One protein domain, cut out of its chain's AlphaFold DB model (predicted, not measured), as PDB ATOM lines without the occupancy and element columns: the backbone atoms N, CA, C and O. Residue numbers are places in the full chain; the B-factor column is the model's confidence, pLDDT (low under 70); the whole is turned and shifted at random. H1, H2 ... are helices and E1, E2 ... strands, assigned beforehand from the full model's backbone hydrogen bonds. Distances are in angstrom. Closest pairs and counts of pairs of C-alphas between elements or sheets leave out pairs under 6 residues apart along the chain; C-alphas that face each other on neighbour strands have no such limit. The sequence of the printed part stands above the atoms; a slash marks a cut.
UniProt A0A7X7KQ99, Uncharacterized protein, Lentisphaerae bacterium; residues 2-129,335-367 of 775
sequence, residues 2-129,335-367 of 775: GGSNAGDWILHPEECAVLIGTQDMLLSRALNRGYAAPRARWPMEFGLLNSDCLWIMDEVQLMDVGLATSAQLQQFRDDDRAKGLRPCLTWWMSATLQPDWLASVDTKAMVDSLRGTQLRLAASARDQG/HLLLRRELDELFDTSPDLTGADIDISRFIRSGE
ATOM      1  N   GLY A   2      37.903  70.352  31.622       38.50
ATOM      2  CA  GLY A   2      36.585  69.696  31.569       38.50
ATOM      3  C   GLY A   2      35.820  70.043  30.286       38.50
ATOM      4  O   GLY A   2      34.617  70.253  30.339       38.50
ATOM      5  N   GLY A   3      36.545  70.196  29.170       40.47
ATOM      6  CA  GLY A   3      36.025  70.495  27.828       40.47
ATOM      7  C   GLY A   3      35.689  71.964  27.514       40.47
ATOM      8  O   GLY A   3      35.330  72.251  26.383       40.47
ATOM      9  N   SER A   4      35.874  72.909  28.446       44.81
ATOM     10  CA  SER A   4      36.051  74.330  28.092       44.81
ATOM     11  C   SER A   4      37.499  74.600  27.675       44.81
ATOM     12  O   SER A   4      38.409  74.024  28.294       44.81
ATOM     13  N   ASN A   5      37.708  75.478  26.680       49.47
ATOM     14  CA  ASN A   5      39.032  75.988  26.308       49.47
ATOM     15  C   ASN A   5      39.723  76.488  27.585       49.47
ATOM     16  O   ASN A   5      39.230  77.400  28.244       49.47
ATOM     17  N   ALA A   6      40.795  75.809  27.997       53.19
ATOM     18  CA  ALA A   6      41.518  76.143  29.220       53.19
ATOM     19  C   ALA A   6      42.388  77.400  29.049       53.19
ATOM     20  O   ALA A   6      43.021  77.818  30.013       53.19
ATOM     21  N   GLY A   7      42.421  77.974  27.842       59.56
ATOM     22  CA  GLY A   7      43.450  78.914  27.431       59.56
ATOM     23  C   GLY A   7      44.822  78.244  27.376       59.56
ATOM     24  O   GLY A   7      44.987  77.072  27.730       59.56
ATOM     25  N   ASP A   8      45.824  79.030  27.004       76.44
ATOM     26  CA  ASP A   8      47.225  78.616  26.949       76.44
ATOM     27  C   ASP A   8      47.907  78.727  28.329       76.44
ATOM     28  O   ASP A   8      49.098  78.994  28.407       76.44
ATOM     29  N   TRP A   9      47.188  78.516  29.445       86.50
ATOM     30  CA  TRP A   9      47.734  78.705  30.807       86.50
ATOM     31  C   TRP A   9      49.023  77.908  31.052       86.50
ATOM     32  O   TRP A   9      49.925  78.371  31.739       86.50
ATOM     33  N   ILE A  10      49.123  76.720  30.447       88.81
ATOM     34  CA  ILE A  10      50.303  75.846  30.518       88.81
ATOM     35  C   ILE A  10      51.522  76.535  29.909       88.81
ATOM     36  O   ILE A  10      52.640  76.303  30.352       88.81
ATOM     37  N   LEU A  11      51.311  77.366  28.889       91.94
ATOM     38  CA  LEU A  11      52.369  78.104  28.227       91.94
ATOM     39  C   LEU A  11      52.715  79.401  28.935       91.94
ATOM     40  O   LEU A  11      53.720  79.969  28.550       91.94
ATOM     41  N   HIS A  12      51.941  79.861  29.923       93.56
ATOM     42  CA  HIS A  12      52.151  81.127  30.637       93.56
ATOM     43  C   HIS A  12      52.190  80.940  32.164       93.56
ATOM     44  O   HIS A  12      51.366  81.514  32.876       93.56
ATOM     45  N   PRO A  13      53.125  80.125  32.693       93.81
ATOM     46  CA  PRO A  13      53.219  79.850  34.128       93.81
ATOM     47  C   PRO A  13      53.651  81.064  34.965       93.81
ATOM     48  O   PRO A  13      53.499  81.047  36.181       93.81
ATOM     49  N   GLU A  14      54.219  82.096  34.342       94.38
ATOM     50  CA  GLU A  14      54.582  83.357  34.989       94.38
ATOM     51  C   GLU A  14      53.387  84.298  35.204       94.38
ATOM     52  O   GLU A  14      53.497  85.285  35.934       94.38
ATOM     53  N   GLU A  15      52.245  84.006  34.578       93.44
ATOM     54  CA  GLU A  15      51.016  84.775  34.730       93.44
ATOM     55  C   GLU A  15      50.114  84.169  35.812       93.44
ATOM     56  O   GLU A  15      49.975  82.953  35.953       93.44
ATOM     57  N   CYS A  16      49.433  85.022  36.581       90.81
ATOM     58  CA  CYS A  16      48.453  84.544  37.550       90.81
ATOM     59  C   CYS A  16      47.239  83.933  36.834       90.81
ATOM     60  O   CYS A  16      46.491  84.641  36.159       90.81
ATOM     61  N   ALA A  17      46.982  82.648  37.070       90.56
ATOM     62  CA  ALA A  17      45.815  81.946  36.547       90.56
ATOM     63  C   ALA A  17      44.912  81.426  37.675       90.56
ATOM     64  O   ALA A  17      45.381  80.921  38.693       90.56
ATOM     65  N   VAL A  18      43.592  81.500  37.470       91.62
ATOM     66  CA  VAL A  18      42.604  80.814  38.318       91.62
ATOM     67  C   VAL A  18      42.060  79.624  37.547       91.62
ATOM     68  O   VAL A  18      41.280  79.765  36.604       91.62
ATOM     69  N   LEU A  19      42.487  78.434  37.956       89.75
ATOM     70  CA  LEU A  19      42.113  77.185  37.315       89.75
ATOM     71  C   LEU A  19      40.914  76.566  38.034       89.75
ATOM     72  O   LEU A  19      41.009  76.159  39.188       89.75
ATOM     73  N   ILE A  20      39.784  76.468  37.333       87.00
ATOM     74  CA  ILE A  20      38.562  75.849  37.855       87.00
ATOM     75  C   ILE A  20      38.326  74.536  37.113       87.00
ATOM     76  O   ILE A  20      38.210  74.504  35.884       87.00
ATOM     77  N   GLY A  21      38.237  73.441  37.861       82.75
ATOM     78  CA  GLY A  21      38.019  72.104  37.323       82.75
ATOM     79  C   GLY A  21      37.371  71.185  38.351       82.75
ATOM     80  O   GLY A  21      37.275  71.514  39.529       82.75
ATOM     81  N   THR A  22      36.889  70.030  37.896       82.69
ATOM     82  CA  THR A  22      36.424  68.978  38.809       82.69
ATOM     83  C   THR A  22      37.616  68.304  39.485       82.69
ATOM     84  O   THR A  22      38.730  68.346  38.952       82.69
ATOM     85  N   GLN A  23      37.374  67.617  40.607       85.62
ATOM     86  CA  GLN A  23      38.408  66.808  41.259       85.62
ATOM     87  C   GLN A  23      39.065  65.825  40.282       85.62
ATOM     88  O   GLN A  23      40.280  65.712  40.257       85.62
ATOM     89  N   ASP A  24      38.281  65.208  39.394       82.06
ATOM     90  CA  ASP A  24      38.768  64.250  38.402       82.06
ATOM     91  C   ASP A  24      39.781  64.873  37.452       82.06
ATOM     92  O   ASP A  24      40.850  64.324  37.203       82.06
ATOM     93  N   MET A  25      39.455  66.056  36.937       81.19
ATOM     94  CA  MET A  25      40.302  66.761  35.988       81.19
ATOM     95  C   MET A  25      41.579  67.270  36.653       81.19
ATOM     96  O   MET A  25      42.652  67.148  36.072       81.19
ATOM     97  N   LEU A  26      41.482  67.867  37.835       90.69
ATOM     98  CA  LEU A  26      42.641  68.496  38.456       90.69
ATOM     99  C   LEU A  26      43.534  67.470  39.165       90.69
ATOM    100  O   LEU A  26      44.746  67.486  38.951       90.69
ATOM    101  N   LEU A  27      42.967  66.533  39.936       92.69
ATOM    102  CA  LEU A  27      43.757  65.506  40.623       92.69
ATOM    103  C   LEU A  27      44.454  64.572  39.632       92.69
ATOM    104  O   LEU A  27      45.612  64.243  39.848       92.69
ATOM    105  N   SER A  28      43.820  64.199  38.513       89.00
ATOM    106  CA  SER A  28      44.490  63.363  37.498       89.00
ATOM    107  C   SER A  28      45.748  64.018  36.927       89.00
ATOM    108  O   SER A  28      46.772  63.358  36.756       89.00
ATOM    109  N   ARG A  29      45.711  65.336  36.702       92.44
ATOM    110  CA  ARG A  29      46.879  66.123  36.282       92.44
ATOM    111  C   ARG A  29      47.927  66.212  37.389       92.44
ATOM    112  O   ARG A  29      49.106  65.993  37.132       92.44
ATOM    113  N   ALA A  30      47.493  66.432  38.631       96.25
ATOM    114  CA  ALA A  30      48.366  66.424  39.805       96.25
ATOM    115  C   ALA A  30      48.994  65.047  40.099       96.25
ATOM    116  O   ALA A  30      49.961  64.989  40.851       96.25
ATOM    117  N   LEU A  31      48.481  63.974  39.486       95.44
ATOM    118  CA  LEU A  31      48.990  62.598  39.526       95.44
ATOM    119  C   LEU A  31      49.720  62.183  38.234       95.44
ATOM    120  O   LEU A  31      49.969  60.999  38.020       95.44
ATOM    121  N   ASN A  32      50.056  63.136  37.357       94.69
ATOM    122  CA  ASN A  32      50.800  62.891  36.118       94.69
ATOM    123  C   ASN A  32      50.090  61.957  35.115       94.69
ATOM    124  O   ASN A  32      50.734  61.253  34.336       94.69
ATOM    125  N   ARG A  33      48.752  61.931  35.133       88.44
ATOM    126  CA  ARG A  33      47.891  61.188  34.193       88.44
ATOM    127  C   ARG A  33      46.666  62.024  33.819       88.44
ATOM    128  O   ARG A  33      45.529  61.583  33.970       88.44
ATOM    129  N   GLY A  34      46.902  63.266  33.393       82.94
ATOM    130  CA  GLY A  34      45.858  64.258  33.133       82.94
ATOM    131  C   GLY A  34      44.727  63.726  32.249       82.94
ATOM    132  O   GLY A  34      44.925  63.420  31.073       82.94
ATOM    133  N   TYR A  35      43.515  63.637  32.798       74.75
ATOM    134  CA  TYR A  35      42.352  63.193  32.033       74.75
ATOM    135  C   TYR A  35      42.005  64.190  30.927       74.75
ATOM    136  O   TYR A  35      42.015  65.413  31.130       74.75
ATOM    137  N   ALA A  36      41.674  63.641  29.752       67.19
ATOM    138  CA  ALA A  36      41.453  64.392  28.516       67.19
ATOM    139  C   ALA A  36      42.627  65.324  28.139       67.19
ATOM    140  O   ALA A  36      42.432  66.293  27.408       67.19
ATOM    141  N   ALA A  37      43.832  65.048  28.647       75.19
ATOM    142  CA  ALA A  37      45.067  65.683  28.220       75.19
ATOM    143  C   ALA A  37      45.920  64.660  27.456       75.19
ATOM    144  O   ALA A  37      45.970  63.489  27.846       75.19
ATOM    145  N   PRO A  38      46.579  65.073  26.367       75.12
ATOM    146  CA  PRO A  38      47.478  64.194  25.636       75.12
ATOM    147  C   PRO A  38      48.691  63.791  26.491       75.12
ATOM    148  O   PRO A  38      49.152  64.571  27.324       75.12
ATOM    149  N   ARG A  39      49.229  62.580  26.280       81.31
ATOM    150  CA  ARG A  39      50.267  61.981  27.146       81.31
ATOM    151  C   ARG A  39      51.506  62.854  27.281       81.31
ATOM    152  O   ARG A  39      52.011  63.024  28.389       81.31
ATOM    153  N   ALA A  40      51.978  63.428  26.173       85.44
ATOM    154  CA  ALA A  40      53.128  64.315  26.212       85.44
ATOM    155  C   ALA A  40      52.873  65.512  27.134       85.44
ATOM    156  O   ALA A  40      53.813  66.015  27.711       85.44
ATOM    157  N   ARG A  41      51.636  65.959  27.358       86.88
ATOM    158  CA  ARG A  41      51.326  67.113  28.214       86.88
ATOM    159  C   ARG A  41      51.308  66.798  29.712       86.88
ATOM    160  O   ARG A  41      51.475  67.716  30.512       86.88
ATOM    161  N   TRP A  42      51.151  65.532  30.108       90.69
ATOM    162  CA  TRP A  42      51.001  65.163  31.522       90.69
ATOM    163  C   TRP A  42      52.127  65.678  32.428       90.69
ATOM    164  O   TRP A  42      51.791  66.284  33.446       90.69
ATOM    165  N   PRO A  43      53.425  65.555  32.070       94.69
ATOM    166  CA  PRO A  43      54.506  66.036  32.929       94.69
ATOM    167  C   PRO A  43      54.491  67.553  33.123       94.69
ATOM    168  O   PRO A  43      54.825  68.030  34.205       94.69
ATOM    169  N   MET A  44      54.060  68.310  32.106       94.38
ATOM    170  CA  MET A  44      53.936  69.765  32.207       94.38
ATOM    171  C   MET A  44      52.842  70.136  33.201       94.38
ATOM    172  O   MET A  44      53.095  70.867  34.154       94.38
ATOM    173  N   GLU A  45      51.635  69.592  33.019       94.06
ATOM    174  CA  GLU A  45      50.519  69.856  33.932       94.06
ATOM    175  C   GLU A  45      50.849  69.388  35.358       94.06
ATOM    176  O   GLU A  45      50.543  70.091  36.318       94.06
ATOM    177  N   PHE A  46      51.518  68.242  35.501       97.25
ATOM    178  CA  PHE A  46      51.967  67.715  36.785       97.25
ATOM    179  C   PHE A  46      52.973  68.637  37.478       97.25
ATOM    180  O   PHE A  46      52.783  68.958  38.651       97.25
ATOM    181  N   GLY A  47      54.016  69.082  36.772       96.31
ATOM    182  CA  GLY A  47      55.034  69.979  37.318       96.31
ATOM    183  C   GLY A  47      54.457  71.333  37.730       96.31
ATOM    184  O   GLY A  47      54.714  71.796  38.843       96.31
ATOM    185  N   LEU A  48      53.630  71.930  36.864       96.00
ATOM    186  CA  LEU A  48      53.009  73.235  37.099       96.00
ATOM    187  C   LEU A  48      51.973  73.197  38.229       96.00
ATOM    188  O   LEU A  48      51.981  74.072  39.079       96.00
ATOM    189  N   LEU A  49      51.113  72.176  38.306       96.12
ATOM    190  CA  LEU A  49      50.064  72.115  39.338       96.12
ATOM    191  C   LEU A  49      50.569  71.683  40.723       96.12
ATOM    192  O   LEU A  49      49.836  71.788  41.710       96.12
ATOM    193  N   ASN A  50      51.796  71.169  40.813       97.06
ATOM    194  CA  ASN A  50      52.442  70.812  42.078       97.06
ATOM    195  C   ASN A  50      53.476  71.852  42.545       97.06
ATOM    196  O   ASN A  50      54.097  71.648  43.587       97.06
ATOM    197  N   SER A  51      53.634  72.964  41.817       94.00
ATOM    198  CA  SER A  51      54.607  74.022  42.111       94.00
ATOM    199  C   SER A  51      53.936  75.393  42.044       94.00
ATOM    200  O   SER A  51      53.197  75.667  41.111       94.00
ATOM    201  N   ASP A  52      54.178  76.257  43.030       93.50
ATOM    202  CA  ASP A  52      53.644  77.633  43.074       93.50
ATOM    203  C   ASP A  52      52.108  77.745  42.967       93.50
ATOM    204  O   ASP A  52      51.556  78.690  42.414       93.50
ATOM    205  N   CYS A  53      51.395  76.752  43.507       94.81
ATOM    206  CA  CYS A  53      49.937  76.658  43.417       94.81
ATOM    207  C   CYS A  53      49.265  76.692  44.794       94.81
ATOM    208  O   CYS A  53      49.701  76.014  45.730       94.81
ATOM    209  N   LEU A  54      48.131  77.395  44.888       96.62
ATOM    210  CA  LEU A  54      47.163  77.239  45.975       96.62
ATOM    211  C   LEU A  54      45.982  76.400  45.484       96.62
ATOM    212  O   LEU A  54      45.172  76.848  44.676       96.62
ATOM    213  N   TRP A  55      45.873  75.188  46.006       97.75
ATOM    214  CA  TRP A  55      44.730  74.319  45.796       97.75
ATOM    215  C   TRP A  55      43.608  74.683  46.753       97.75
ATOM    216  O   TRP A  55      43.817  74.745  47.961       97.75
ATOM    217  N   ILE A  56      42.406  74.872  46.217       96.81
ATOM    218  CA  ILE A  56      41.191  75.041  47.008       96.81
ATOM    219  C   ILE A  56      40.284  73.857  46.696       96.81
ATOM    220  O   ILE A  56      39.775  73.723  45.584       96.81
ATOM    221  N   MET A  57      40.131  72.980  47.680       95.38
ATOM    222  CA  MET A  57      39.273  71.809  47.613       95.38
ATOM    223  C   MET A  57      37.927  72.184  48.226       95.38
ATOM    224  O   MET A  57      37.804  72.261  49.447       95.38
ATOM    225  N   ASP A  58      36.945  72.473  47.378       92.50
ATOM    226  CA  ASP A  58      35.589  72.832  47.800       92.50
ATOM    227  C   ASP A  58      34.695  71.595  47.964       92.50
ATOM    228  O   ASP A  58      34.854  70.604  47.251       92.50
ATOM    229  N   GLU A  59      33.747  71.668  48.899       89.62
ATOM    230  CA  GLU A  59      32.802  70.597  49.240       89.62
ATOM    231  C   GLU A  59      33.475  69.228  49.470       89.62
ATOM    232  O   GLU A  59      33.042  68.201  48.935       89.62
ATOM    233  N   VAL A  60      34.538  69.191  50.287       91.38
ATOM    234  CA  VAL A  60      35.401  68.000  50.432       91.38
ATOM    235  C   VAL A  60      34.686  66.722  50.877       91.38
ATOM    236  O   VAL A  60      35.157  65.624  50.593       91.38
ATOM    237  N   GLN A  61      33.519  66.831  51.513       87.75
ATOM    238  CA  GLN A  61      32.677  65.685  51.863       87.75
ATOM    239  C   GLN A  61      32.164  64.906  50.636       87.75
ATOM    240  O   GLN A  61      31.732  63.768  50.774       87.75
ATOM    241  N   LEU A  62      32.194  65.510  49.442       84.44
ATOM    242  CA  LEU A  62      31.802  64.884  48.174       84.44
ATOM    243  C   LEU A  62      32.995  64.330  47.385       84.44
ATOM    244  O   LEU A  62      32.803  63.754  46.313       84.44
ATOM    245  N   MET A  63      34.221  64.527  47.874       86.81
ATOM    246  CA  MET A  63      35.431  64.134  47.152       86.81
ATOM    247  C   MET A  63      35.812  62.668  47.358       86.81
ATOM    248  O   MET A  63      36.530  62.106  46.533       86.81
ATOM    249  N   ASP A  64      35.314  62.035  48.423       86.00
ATOM    250  CA  ASP A  64      35.599  60.633  48.728       86.00
ATOM    251  C   ASP A  64      37.123  60.354  48.712       86.00
ATOM    252  O   ASP A  64      37.858  61.100  49.356       86.00
ATOM    253  N   VAL A  65      37.651  59.362  47.976       89.94
ATOM    254  CA  VAL A  65      39.107  59.105  47.939       89.94
ATOM    255  C   VAL A  65      39.914  60.300  47.421       89.94
ATOM    256  O   VAL A  65      41.053  60.488  47.851       89.94
ATOM    257  N   GLY A  66      39.329  61.167  46.592       93.00
ATOM    258  CA  GLY A  66      39.965  62.411  46.166       93.00
ATOM    259  C   GLY A  66      40.380  63.301  47.343       93.00
ATOM    260  O   GLY A  66      41.427  63.952  47.279       93.00
ATOM    261  N   LEU A  67      39.637  63.271  48.459       94.69
ATOM    262  CA  LEU A  67      40.003  63.975  49.689       94.69
ATOM    263  C   LEU A  67      41.281  63.393  50.301       94.69
ATOM    264  O   LEU A  67      42.234  64.132  50.545       94.69
ATOM    265  N   ALA A  68      41.336  62.074  50.499       95.06
ATOM    266  CA  ALA A  68      42.528  61.420  51.037       95.06
ATOM    267  C   ALA A  68      43.753  61.639  50.137       95.06
ATOM    268  O   ALA A  68      44.839  61.935  50.631       95.06
ATOM    269  N   THR A  69      43.575  61.565  48.819       96.38
ATOM    270  CA  THR A  69      44.639  61.832  47.845       96.38
ATOM    271  C   THR A  69      45.129  63.269  47.907       96.38
ATOM    272  O   THR A  69      46.335  63.495  47.861       96.38
ATOM    273  N   SER A  70      44.235  64.249  48.071       97.12
ATOM    274  CA  SER A  70      44.649  65.646  48.243       97.12
ATOM    275  C   SER A  70      45.491  65.864  49.506       97.12
ATOM    276  O   SER A  70      46.478  66.596  49.462       97.12
ATOM    277  N   ALA A  71      45.150  65.186  50.607       96.69
ATOM    278  CA  ALA A  71      45.924  65.212  51.847       96.69
ATOM    279  C   ALA A  71      47.298  64.546  51.672       96.69
ATOM    280  O   ALA A  71      48.306  65.110  52.091       96.69
ATOM    281  N   GLN A  72      47.351  63.391  51.000       97.44
ATOM    282  CA  GLN A  72      48.605  62.696  50.688       97.44
ATOM    283  C   GLN A  72      49.517  63.540  49.790       97.44
ATOM    284  O   GLN A  72      50.696  63.703  50.089       97.44
ATOM    285  N   LEU A  73      48.978  64.158  48.733       97.75
ATOM    286  CA  LEU A  73      49.746  65.062  47.873       97.75
ATOM    287  C   LEU A  73      50.311  66.255  48.653       97.75
ATOM    288  O   LEU A  73      51.471  66.607  48.444       97.75
ATOM    289  N   GLN A  74      49.533  66.855  49.562       97.25
ATOM    290  CA  GLN A  74      50.044  67.921  50.425       97.25
ATOM    291  C   GLN A  74      51.200  67.423  51.301       97.25
ATOM    292  O   GLN A  74      52.253  68.057  51.316       97.25
ATOM    293  N   GLN A  75      51.042  66.268  51.954       96.94
ATOM    294  CA  GLN A  75      52.097  65.677  52.778       96.94
ATOM    295  C   GLN A  75      53.368  65.392  51.966       96.94
ATOM    296  O   GLN A  75      54.459  65.745  52.399       96.94
ATOM    297  N   PHE A  76      53.252  64.833  50.759       96.75
ATOM    298  CA  PHE A  76      54.419  64.547  49.919       96.75
ATOM    299  C   PHE A  76      55.127  65.817  49.439       96.75
ATOM    300  O   PHE A  76      56.357  65.837  49.362       96.75
ATOM    301  N   ARG A  77      54.382  66.892  49.149       96.38
ATOM    302  CA  ARG A  77      54.959  68.214  48.844       96.38
ATOM    303  C   ARG A  77      55.683  68.800  50.058       96.38
ATOM    304  O   ARG A  77      56.730  69.419  49.892       96.38
ATOM    305  N   ASP A  78      55.158  68.589  51.265       94.75
ATOM    306  CA  ASP A  78      55.810  69.010  52.506       94.75
ATOM    307  C   ASP A  78      57.085  68.201  52.795       94.75
ATOM    308  O   ASP A  78      58.106  68.794  53.154       94.75
ATOM    309  N   ASP A  79      57.073  66.887  52.552       94.44
ATOM    310  CA  ASP A  79      58.255  66.019  52.655       94.44
ATOM    311  C   ASP A  79      59.353  66.436  51.662       94.44
ATOM    312  O   ASP A  79      60.543  66.440  51.989       94.44
ATOM    313  N   ASP A  80      58.958  66.835  50.448       95.19
ATOM    314  CA  ASP A  80      59.861  67.316  49.399       95.19
ATOM    315  C   ASP A  80      60.118  68.831  49.457       95.19
ATOM    316  O   ASP A  80      60.788  69.370  48.575       95.19
ATOM    317  N   ARG A  81      59.676  69.539  50.505       94.19
ATOM    318  CA  ARG A  81      59.814  71.005  50.619       94.19
ATOM    319  C   ARG A  81      61.249  71.493  50.425       94.19
ATOM    320  O   ARG A  81      61.455  72.543  49.829       94.19
ATOM    321  N   ALA A  82      62.235  70.741  50.914       95.19
ATOM    322  CA  ALA A  82      63.653  71.079  50.765       95.19
ATOM    323  C   ALA A  82      64.174  70.931  49.321       95.19
ATOM    324  O   ALA A  82      65.211  71.501  48.989       95.19
ATOM    325  N   LYS A  83      63.474  70.162  48.481       94.88
ATOM    326  CA  LYS A  83      63.767  69.955  47.055       94.88
ATOM    327  C   LYS A  83      62.925  70.865  46.150       94.88
ATOM    328  O   LYS A  83      63.238  71.020  44.971       94.88
ATOM    329  N   GLY A  84      61.836  71.426  46.681       91.12
ATOM    330  CA  GLY A  84      60.917  72.325  45.987       91.12
ATOM    331  C   GLY A  84      61.513  73.709  45.729       91.12
ATOM    332  O   GLY A  84      62.242  74.249  46.556       91.12
ATOM    333  N   LEU A  85      61.164  74.311  44.588       91.88
ATOM    334  CA  LEU A  85      61.541  75.698  44.268       91.88
ATOM    335  C   LEU A  85      60.532  76.717  44.806       91.88
ATOM    336  O   LEU A  85      60.897  77.832  45.177       91.88
ATOM    337  N   ARG A  86      59.254  76.333  44.842       88.75
ATOM    338  CA  ARG A  86      58.125  77.178  45.230       88.75
ATOM    339  C   ARG A  86      57.153  76.388  46.104       88.75
ATOM    340  O   ARG A  86      57.044  75.173  45.934       88.75
ATOM    341  N   PRO A  87      56.456  77.043  47.046       91.88
ATOM    342  CA  PRO A  87      55.475  76.361  47.873       91.88
ATOM    343  C   PRO A  87      54.273  75.917  47.035       91.88
ATOM    344  O   PRO A  87      53.887  76.574  46.074       91.88
ATOM    345  N   CYS A  88      53.634  74.829  47.445       95.88
ATOM    346  CA  CYS A  88      52.311  74.463  46.969       95.88
ATOM    347  C   CYS A  88      51.469  74.061  48.182       95.88
ATOM    348  O   CYS A  88      51.903  73.253  49.006       95.88
ATOM    349  N   LEU A  89      50.309  74.697  48.331       95.38
ATOM    350  CA  LEU A  89      49.467  74.600  49.523       95.38
ATOM    351  C   LEU A  89      48.066  74.137  49.147       95.38
ATOM    352  O   LEU A  89      47.597  74.415  48.046       95.38
ATOM    353  N   THR A  90      47.389  73.478  50.083       96.38
ATOM    354  CA  THR A  90      46.023  72.982  49.908       96.38
ATOM    355  C   THR A  90      45.124  73.516  51.013       96.38
ATOM    356  O   THR A  90      45.465  73.455  52.192       96.38
ATOM    357  N   TRP A  91      43.967  74.040  50.621       95.44
ATOM    358  CA  TRP A  91      42.921  74.533  51.502       95.44
ATOM    359  C   TRP A  91      41.660  73.693  51.306       95.44
ATOM    360  O   TRP A  91      41.067  73.692  50.230       95.44
ATOM    361  N   TRP A  92      41.253  72.975  52.351       94.69
ATOM    362  CA  TRP A  92      40.033  72.168  52.365       94.69
ATOM    363  C   TRP A  92      38.853  72.963  52.922       94.69
ATOM    364  O   TRP A  92      38.927  73.507  54.026       94.69
ATOM    365  N   MET A  93      37.759  73.005  52.165       93.12
ATOM    366  CA  MET A  93      36.528  73.712  52.501       93.12
ATOM    367  C   MET A  93      35.349  72.740  52.514       93.12
ATOM    368  O   MET A  93      35.175  71.920  51.614       93.12
ATOM    369  N   SER A  94      34.534  72.810  53.563       89.38
ATOM    370  CA  SER A  94      33.292  72.046  53.678       89.38
ATOM    371  C   SER A  94      32.420  72.630  54.783       89.38
ATOM    372  O   SER A  94      32.933  73.100  55.799       89.38
ATOM    373  N   ALA A  95      31.101  72.558  54.596       83.56
ATOM    374  CA  ALA A  95      30.126  72.876  55.638       83.56
ATOM    375  C   ALA A  95      30.132  71.860  56.795       83.56
ATOM    376  O   ALA A  95      29.643  72.161  57.874       83.56
ATOM    377  N   THR A  96      30.675  70.663  56.572       84.56
ATOM    378  CA  THR A  96      30.640  69.531  57.506       84.56
ATOM    379  C   THR A  96      32.036  68.953  57.741       84.56
ATOM    380  O   THR A  96      32.191  67.746  57.924       84.56
ATOM    381  N   LEU A  97      33.079  69.788  57.647       86.81
ATOM    382  CA  LEU A  97      34.470  69.340  57.687       86.81
ATOM    383  C   LEU A  97      34.798  68.645  59.016       86.81
ATOM    384  O   LEU A  97      34.860  69.299  60.060       86.81
ATOM    385  N   GLN A  98      35.129  67.355  58.955       89.44
ATOM    386  CA  GLN A  98      35.744  66.642  60.074       89.44
ATOM    387  C   GLN A  98      37.262  66.562  59.854       89.44
ATOM    388  O   GLN A  98      37.695  65.936  58.885       89.44
ATOM    389  N   PRO A  99      38.102  67.160  60.725       85.62
ATOM    390  CA  PRO A  99      39.558  67.156  60.539       85.62
ATOM    391  C   PRO A  99      40.164  65.753  60.415       85.62
ATOM    392  O   PRO A  99      41.130  65.556  59.683       85.62
ATOM    393  N   ASP A 100      39.568  64.768  61.088       89.44
ATOM    394  CA  ASP A 100      40.038  63.380  61.080       89.44
ATOM    395  C   ASP A 100      39.880  62.702  59.711       89.44
ATOM    396  O   ASP A 100      40.558  61.712  59.450       89.44
ATOM    397  N   TRP A 101      39.066  63.251  58.801       91.88
ATOM    398  CA  TRP A 101      38.986  62.764  57.421       91.88
ATOM    399  C   TRP A 101      40.299  62.923  56.654       91.88
ATOM    400  O   TRP A 101      40.585  62.157  55.738       91.88
ATOM    401  N   LEU A 102      41.112  63.912  57.020       93.12
ATOM    402  CA  LEU A 102      42.408  64.139  56.389       93.12
ATOM    403  C   LEU A 102      43.495  63.219  56.953       93.12
ATOM    404  O   LEU A 102      44.594  63.207  56.411       93.12
ATOM    405  N   ALA A 103      43.222  62.489  58.041       92.75
ATOM    406  CA  ALA A 103      44.226  61.720  58.758       92.75
ATOM    407  C   ALA A 103      44.437  60.325  58.149       92.75
ATOM    408  O   ALA A 103      43.520  59.529  57.967       92.75
ATOM    409  N   SER A 104      45.701  60.004  57.914       92.69
ATOM    410  CA  SER A 104      46.232  58.712  57.495       92.69
ATOM    411  C   SER A 104      47.508  58.424  58.293       92.69
ATOM    412  O   SER A 104      47.890  59.189  59.183       92.69
ATOM    413  N   VAL A 105      48.184  57.314  57.989       90.19
ATOM    414  CA  VAL A 105      49.492  57.009  58.591       90.19
ATOM    415  C   VAL A 105      50.511  58.113  58.281       90.19
ATOM    416  O   VAL A 105      51.253  58.508  59.177       90.19
ATOM    417  N   ASP A 106      50.495  58.647  57.058       90.38
ATOM    418  CA  ASP A 106      51.469  59.639  56.582       90.38
ATOM    419  C   ASP A 106      51.094  61.073  56.988       90.38
ATOM    420  O   ASP A 106      51.946  61.874  57.356       90.38
ATOM    421  N   THR A 107      49.802  61.398  56.971       95.19
ATOM    422  CA  THR A 107      49.300  62.779  57.109       95.19
ATOM    423  C   THR A 107      48.998  63.189  58.551       95.19
ATOM    424  O   THR A 107      48.684  64.350  58.812       95.19
ATOM    425  N   LYS A 108      49.084  62.267  59.521       93.56
ATOM    426  CA  LYS A 108      48.680  62.520  60.914       93.56
ATOM    427  C   LYS A 108      49.352  63.753  61.524       93.56
ATOM    428  O   LYS A 108      48.673  64.578  62.131       93.56
ATOM    429  N   ALA A 109      50.665  63.893  61.343       92.50
ATOM    430  CA  ALA A 109      51.417  65.022  61.887       92.50
ATOM    431  C   ALA A 109      50.981  66.361  61.264       92.50
ATOM    432  O   ALA A 109      50.801  67.344  61.984       92.50
ATOM    433  N   MET A 110      50.754  66.384  59.944       93.62
ATOM    434  CA  MET A 110      50.205  67.546  59.243       93.62
ATOM    435  C   MET A 110      48.813  67.889  59.788       93.62
ATOM    436  O   MET A 110      48.585  69.033  60.177       93.62
ATOM    437  N   VAL A 111      47.903  66.917  59.896       92.56
ATOM    438  CA  VAL A 111      46.542  67.146  60.413       92.56
ATOM    439  C   VAL A 111      46.562  67.709  61.830       92.56
ATOM    440  O   VAL A 111      45.868  68.687  62.102       92.56
ATOM    441  N   ASP A 112      47.387  67.156  62.719       91.50
ATOM    442  CA  ASP A 112      47.507  67.648  64.093       91.50
ATOM    443  C   ASP A 112      48.005  69.102  64.148       91.50
ATOM    444  O   ASP A 112      47.526  69.880  64.975       91.50
ATOM    445  N   SER A 113      48.882  69.509  63.220       90.38
ATOM    446  CA  SER A 113      49.322  70.906  63.098       90.38
ATOM    447  C   SER A 113      48.228  71.857  62.585       90.38
ATOM    448  O   SER A 113      48.202  73.029  62.963       90.38
ATOM    449  N   LEU A 114      47.288  71.357  61.773       88.31
ATOM    450  CA  LEU A 114      46.205  72.141  61.166       88.31
ATOM    451  C   LEU A 114      45.003  72.355  62.095       88.31
ATOM    452  O   LEU A 114      44.216  73.276  61.883       88.31
ATOM    453  N   ARG A 115      44.836  71.549  63.153       83.94
ATOM    454  CA  ARG A 115      43.671  71.672  64.059       83.94
ATOM    455  C   ARG A 115      43.531  73.070  64.671       83.94
ATOM    456  O   ARG A 115      42.414  73.518  64.907       83.94
ATOM    457  N   GLY A 116      44.646  73.766  64.903       79.06
ATOM    458  CA  GLY A 116      44.666  75.132  65.440       79.06
ATOM    459  C   GLY A 116      44.451  76.243  64.406       79.06
ATOM    460  O   GLY A 116      44.316  77.401  64.794       79.06
ATOM    461  N   THR A 117      44.431  75.919  63.112       84.69
ATOM    462  CA  THR A 117      44.294  76.890  62.013       84.69
ATOM    463  C   THR A 117      42.944  76.794  61.298       84.69
ATOM    464  O   THR A 117      42.677  77.575  60.385       84.69
ATOM    465  N   GLN A 118      42.069  75.874  61.725       85.19
ATOM    466  CA  GLN A 118      40.725  75.733  61.175       85.19
ATOM    467  C   GLN A 118      39.901  77.005  61.421       85.19
ATOM    468  O   GLN A 118      39.698  77.432  62.558       85.19
ATOM    469  N   LEU A 119      39.356  77.569  60.346       85.56
ATOM    470  CA  LEU A 119      38.389  78.657  60.423       85.56
ATOM    471  C   LEU A 119      36.990  78.072  60.666       85.56
ATOM    472  O   LEU A 119      36.532  77.227  59.900       85.56
ATOM    473  N   ARG A 120      36.315  78.520  61.729       79.31
ATOM    474  CA  ARG A 120      34.931  78.148  62.068       79.31
ATOM    475  C   ARG A 120      34.076  79.392  62.284       79.31
ATOM    476  O   ARG A 120      34.598  80.463  62.599       79.31
ATOM    477  N   LEU A 121      32.760  79.243  62.145       73.56
ATOM    478  CA  LEU A 121      31.808  80.285  62.521       73.56
ATOM    479  C   LEU A 121      31.915  80.559  64.026       73.56
ATOM    480  O   LEU A 121      31.755  79.661  64.849       73.56
ATOM    481  N   ALA A 122      32.189  81.810  64.391       75.31
ATOM    482  CA  ALA A 122      32.226  82.208  65.792       75.31
ATOM    483  C   ALA A 122      30.818  82.147  66.405       75.31
ATOM    484  O   ALA A 122      29.841  82.532  65.760       75.31
ATOM    485  N   ALA A 123      30.718  81.761  67.681       74.44
ATOM    486  CA  ALA A 123      29.442  81.703  68.397       74.44
ATOM    487  C   ALA A 123      28.667  83.037  68.346       74.44
ATOM    488  O   ALA A 123      27.448  83.041  68.209       74.44
ATOM    489  N   SER A 124      29.368  84.175  68.362       73.25
ATOM    490  CA  SER A 124      28.771  85.515  68.265       73.25
ATOM    491  C   SER A 124      28.099  85.821  66.918       73.25
ATOM    492  O   SER A 124      27.294  86.747  66.844       73.25
ATOM    493  N   ALA A 125      28.405  85.067  65.860       72.12
ATOM    494  CA  ALA A 125      27.799  85.220  64.538       72.12
ATOM    495  C   ALA A 125      26.526  84.368  64.357       72.12
ATOM    496  O   ALA A 125      25.891  84.437  63.305       72.12
ATOM    497  N   ARG A 126      26.141  83.563  65.361       72.50
ATOM    498  CA  ARG A 126      25.026  82.606  65.264       72.50
ATOM    499  C   ARG A 126      23.632  83.220  65.452       72.50
ATOM    500  O   ARG A 126      22.656  82.585  65.080       72.50
ATOM    501  N   ASP A 127      23.540  84.471  65.902       67.19
ATOM    502  CA  ASP A 127      22.259  85.184  66.076       67.19
ATOM    503  C   ASP A 127      21.980  86.228  64.976       67.19
ATOM    504  O   ASP A 127      21.035  87.013  65.072       67.19
ATOM    505  N   GLN A 128      22.819  86.304  63.937       69.50
ATOM    506  CA  GLN A 128      22.742  87.347  62.908       69.50
ATOM    507  C   GLN A 128      22.800  86.763  61.492       69.50
ATOM    508  O   GLN A 128      23.374  85.704  61.246       69.50
ATOM    509  N   GLY A 129      22.213  87.481  60.529       79.44
ATOM    510  CA  GLY A 129      22.272  87.120  59.111       79.44
ATOM    511  C   GLY A 129      21.642  85.757  58.808       79.44
ATOM    512  O   GLY A 129      20.521  85.474  59.226       79.44
ATOM    513  N   HIS A 335      41.002  53.538  49.087       89.38
ATOM    514  CA  HIS A 335      42.373  53.568  48.610       89.38
ATOM    515  C   HIS A 335      43.094  54.782  49.185       89.38
ATOM    516  O   HIS A 335      42.516  55.857  49.334       89.38
ATOM    517  N   LEU A 336      44.371  54.595  49.497       92.75
ATOM    518  CA  LEU A 336      45.283  55.650  49.906       92.75
ATOM    519  C   LEU A 336      46.446  55.648  48.924       92.75
ATOM    520  O   LEU A 336      47.056  54.600  48.724       92.75
ATOM    521  N   LEU A 337      46.732  56.802  48.322       95.12
ATOM    522  CA  LEU A 337      47.923  56.982  47.500       95.12
ATOM    523  C   LEU A 337      49.164  56.865  48.387       95.12
ATOM    524  O   LEU A 337      49.315  57.635  49.337       95.12
ATOM    525  N   LEU A 338      50.049  55.926  48.067       95.44
ATOM    526  CA  LEU A 338      51.326  55.777  48.757       95.44
ATOM    527  C   LEU A 338      52.424  56.591  48.072       95.44
ATOM    528  O   LEU A 338      52.419  56.766  46.853       95.44
ATOM    529  N   ARG A 339      53.441  56.994  48.844       94.44
ATOM    530  CA  ARG A 339      54.604  57.726  48.318       94.44
ATOM    531  C   ARG A 339      55.252  57.017  47.126       94.44
ATOM    532  O   ARG A 339      55.500  57.640  46.100       94.44
ATOM    533  N   ARG A 340      55.464  55.701  47.241       93.81
ATOM    534  CA  ARG A 340      56.051  54.890  46.165       93.81
ATOM    535  C   ARG A 340      55.202  54.919  44.891       93.81
ATOM    536  O   ARG A 340      55.759  54.978  43.808       93.81
ATOM    537  N   GLU A 341      53.877  54.894  45.021       94.38
ATOM    538  CA  GLU A 341      52.976  54.933  43.864       94.38
ATOM    539  C   GLU A 341      53.035  56.295  43.167       94.38
ATOM    540  O   GLU A 341      53.060  56.343  41.943       94.38
ATOM    541  N   LEU A 342      53.134  57.401  43.917       95.25
ATOM    542  CA  LEU A 342      53.372  58.720  43.324       95.25
ATOM    543  C   LEU A 342      54.710  58.768  42.569       95.25
ATOM    544  O   LEU A 342      54.757  59.270  41.447       95.25
ATOM    545  N   ASP A 343      55.784  58.256  43.174       93.75
ATOM    546  CA  ASP A 343      57.108  58.248  42.548       93.75
ATOM    547  C   ASP A 343      57.110  57.378  41.266       93.75
ATOM    548  O   ASP A 343      57.680  57.779  40.251       93.75
ATOM    549  N   GLU A 344      56.409  56.233  41.264       91.44
ATOM    550  CA  GLU A 344      56.218  55.365  40.085       91.44
ATOM    551  C   GLU A 344      55.419  56.059  38.961       91.44
ATOM    552  O   GLU A 344      55.705  55.850  37.782       91.44
ATOM    553  N   LEU A 345      54.460  56.934  39.295       93.12
ATOM    554  CA  LEU A 345      53.684  57.700  38.307       93.12
ATOM    555  C   LEU A 345      54.516  58.750  37.555       93.12
ATOM    556  O   LEU A 345      54.039  59.302  36.554       93.12
ATOM    557  N   PHE A 346      55.749  59.035  37.988       94.75
ATOM    558  CA  PHE A 346      56.633  59.953  37.276       94.75
ATOM    559  C   PHE A 346      56.961  59.465  35.859       94.75
ATOM    560  O   PHE A 346      56.971  60.277  34.927       94.75
ATOM    561  N   ASP A 347      57.187  58.160  35.674       91.06
ATOM    562  CA  ASP A 347      57.318  57.574  34.341       91.06
ATOM    563  C   ASP A 347      55.935  57.490  33.689       91.06
ATOM    564  O   ASP A 347      55.005  56.891  34.223       91.06
ATOM    565  N   THR A 348      55.785  58.136  32.537       88.88
ATOM    566  CA  THR A 348      54.538  58.209  31.760       88.88
ATOM    567  C   THR A 348      54.487  57.171  30.639       88.88
ATOM    568  O   THR A 348      53.594  57.228  29.793       88.88
ATOM    569  N   SER A 349      55.455  56.255  30.591       81.44
ATOM    570  CA  SER A 349      55.484  55.158  29.626       81.44
ATOM    571  C   SER A 349      54.332  54.174  29.883       81.44
ATOM    572  O   SER A 349      53.998  53.918  31.043       81.44
ATOM    573  N   PRO A 350      53.714  53.613  28.825       70.12
ATOM    574  CA  PRO A 350      52.730  52.553  28.991       70.12
ATOM    575  C   PRO A 350      53.391  51.292  29.558       70.12
ATOM    576  O   PRO A 350      54.594  51.072  29.387       70.12
ATOM    577  N   ASP A 351      52.594  50.448  30.203       67.62
ATOM    578  CA  ASP A 351      53.046  49.156  30.701       67.62
ATOM    579  C   ASP A 351      53.352  48.164  29.558       67.62
ATOM    580  O   ASP A 351      53.196  48.456  28.369       67.62
ATOM    581  N   LEU A 352      53.780  46.947  29.913       61.41
ATOM    582  CA  LEU A 352      54.115  45.896  28.941       61.41
ATOM    583  C   LEU A 352      52.934  45.471  28.049       61.41
ATOM    584  O   LEU A 352      53.152  44.835  27.019       61.41
ATOM    585  N   THR A 353      51.696  45.788  28.437       55.97
ATOM    586  CA  THR A 353      50.482  45.525  27.653       55.97
ATOM    587  C   THR A 353      50.103  46.696  26.744       55.97
ATOM    588  O   THR A 353      49.221  46.554  25.899       55.97
ATOM    589  N   GLY A 354      50.788  47.835  26.883       60.09
ATOM    590  CA  GLY A 354      50.472  49.083  26.197       60.09
ATOM    591  C   GLY A 354      49.456  49.956  26.941       60.09
ATOM    592  O   GLY A 354      49.087  51.009  26.417       60.09
ATOM    593  N   ALA A 355      49.008  49.546  28.133       61.19
ATOM    594  CA  ALA A 355      48.028  50.268  28.938       61.19
ATOM    595  C   ALA A 355      48.701  51.285  29.873       61.19
ATOM    596  O   ALA A 355      49.837  51.106  30.312       61.19
ATOM    597  N   ASP A 356      47.995  52.369  30.191       69.62
ATOM    598  CA  ASP A 356      48.441  53.324  31.207       69.62
ATOM    599  C   ASP A 356      48.141  52.808  32.621       69.62
ATOM    600  O   ASP A 356      47.139  52.131  32.852       69.62
ATOM    601  N   ILE A 357      48.987  53.183  33.588       77.06
ATOM    602  CA  ILE A 357      48.734  52.922  35.012       77.06
ATOM    603  C   ILE A 357      47.421  53.600  35.426       77.06
ATOM    604  O   ILE A 357      47.277  54.820  35.309       77.06
ATOM    605  N   ASP A 358      46.485  52.808  35.946       76.25
ATOM    606  CA  ASP A 358      45.180  53.297  36.383       76.25
ATOM    607  C   ASP A 358      45.272  54.068  37.710       76.25
ATOM    608  O   ASP A 358      45.554  53.513  38.780       76.25
ATOM    609  N   ILE A 359      44.989  55.370  37.631       84.75
ATOM    610  CA  ILE A 359      44.928  56.283  38.778       84.75
ATOM    611  C   ILE A 359      43.500  56.558  39.268       84.75
ATOM    612  O   ILE A 359      43.331  57.282  40.248       84.75
ATOM    613  N   SER A 360      42.466  56.008  38.619       80.06
ATOM    614  CA  SER A 360      41.055  56.284  38.946       80.06
ATOM    615  C   SER A 360      40.730  55.967  40.405       80.06
ATOM    616  O   SER A 360      40.068  56.755  41.084       80.06
ATOM    617  N   ARG A 361      41.321  54.880  40.916       84.25
ATOM    618  CA  ARG A 361      41.242  54.444  42.313       84.25
ATOM    619  C   ARG A 361      41.705  55.488  43.331       84.25
ATOM    620  O   ARG A 361      41.331  55.369  44.487       84.25
ATOM    621  N   PHE A 362      42.510  56.476  42.927       89.94
ATOM    622  CA  PHE A 362      42.996  57.564  43.786       89.94
ATOM    623  C   PHE A 362      42.190  58.859  43.649       89.94
ATOM    624  O   PHE A 362      42.470  59.830  44.342       89.94
ATOM    625  N   ILE A 363      41.207  58.922  42.762       86.31
ATOM    626  CA  ILE A 363      40.432  60.145  42.521       86.31
ATOM    627  C   ILE A 363      39.016  59.996  43.057       86.31
ATOM    628  O   ILE A 363      38.490  60.914  43.679       86.31
ATOM    629  N   ARG A 364      38.399  58.838  42.834       79.31
ATOM    630  CA  ARG A 364      37.076  58.500  43.351       79.31
ATOM    631  C   ARG A 364      37.091  57.069  43.842       79.31
ATOM    632  O   ARG A 364      37.786  56.218  43.286       79.31
ATOM    633  N   SER A 365      36.286  56.791  44.853       64.06
ATOM    634  CA  SER A 365      35.889  55.435  45.171       64.06
ATOM    635  C   SER A 365      34.388  55.277  45.027       64.06
ATOM    636  O   SER A 365      33.617  56.221  44.858       64.06
ATOM    637  N   GLY A 366      33.978  54.024  44.953       56.47
ATOM    638  CA  GLY A 366      32.629  53.695  44.547       56.47
ATOM    639  C   GLY A 366      32.482  53.548  43.039       56.47
ATOM    640  O   GLY A 366      33.293  53.956  42.211       56.47
ATOM    641  N   GLU A 367      31.405  52.864  42.699       45.00
ATOM    642  CA  GLU A 367      31.013  52.563  41.340       45.00
ATOM    643  C   GLU A 367      30.406  53.795  40.646       45.00
ATOM    644  O   GLU A 367      29.327  53.697  40.065       45.00
TER     645      GLU A 367
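AT A GLANCE: This is residues 2 to 129 and 335 to 367 of the 775 residues of an uncharacterized protein of Lentisphaerae bacterium (UniProt A0A7X7KQ99). With little regular structure, loops and short helices pack round H3, which covers one side of the small parallel sheet E1 E2; residues 121 to 129 stick out. The 161 printed residues, mostly helix in the 59 that are in named elements, run H1 H2 E1 H3 E2 H4 H5 H6. The whole is compact, radius of gyration of the C-alphas 16.9 A, spanning 59 by 38 by 35 A.

IN THESE COORDINATES: Find C-alpha 23 at (38.408, 66.808, 41.259), where H1, residues 23 to 30, begins. Then come H2, 39 to 49, E1, 54 to 57, H3, 65 to 79, 20.9 A long, E2, 89 to 92, H4, 99 to 102, H5, 108 to 114, and H6, 339 to 344, ending at (56.218, 55.365, 40.085).

HOW THE PARTS SIT: E1, H3 and E2 form a strand-helix-strand unit, parallel neighbour strands with a helix between, its crossover right-handed; N 55 and O 89, 2.8 A apart, are within hydrogen-bond range. H3 touches H4, closest C-alphas Ala 71 and Leu 102, 5.8 A. O i to N i+4 pairs are all within range in H3, H5 and H6, 3 of 4 in H1, 5 of 7 in H2; H4 is too short.

THE WHOLE: Residues 130 to 334 are not printed; C-alphas 129 and 335 are 40.5 A apart. Confidence is under 70 in 18 residues, among them 2 to 7.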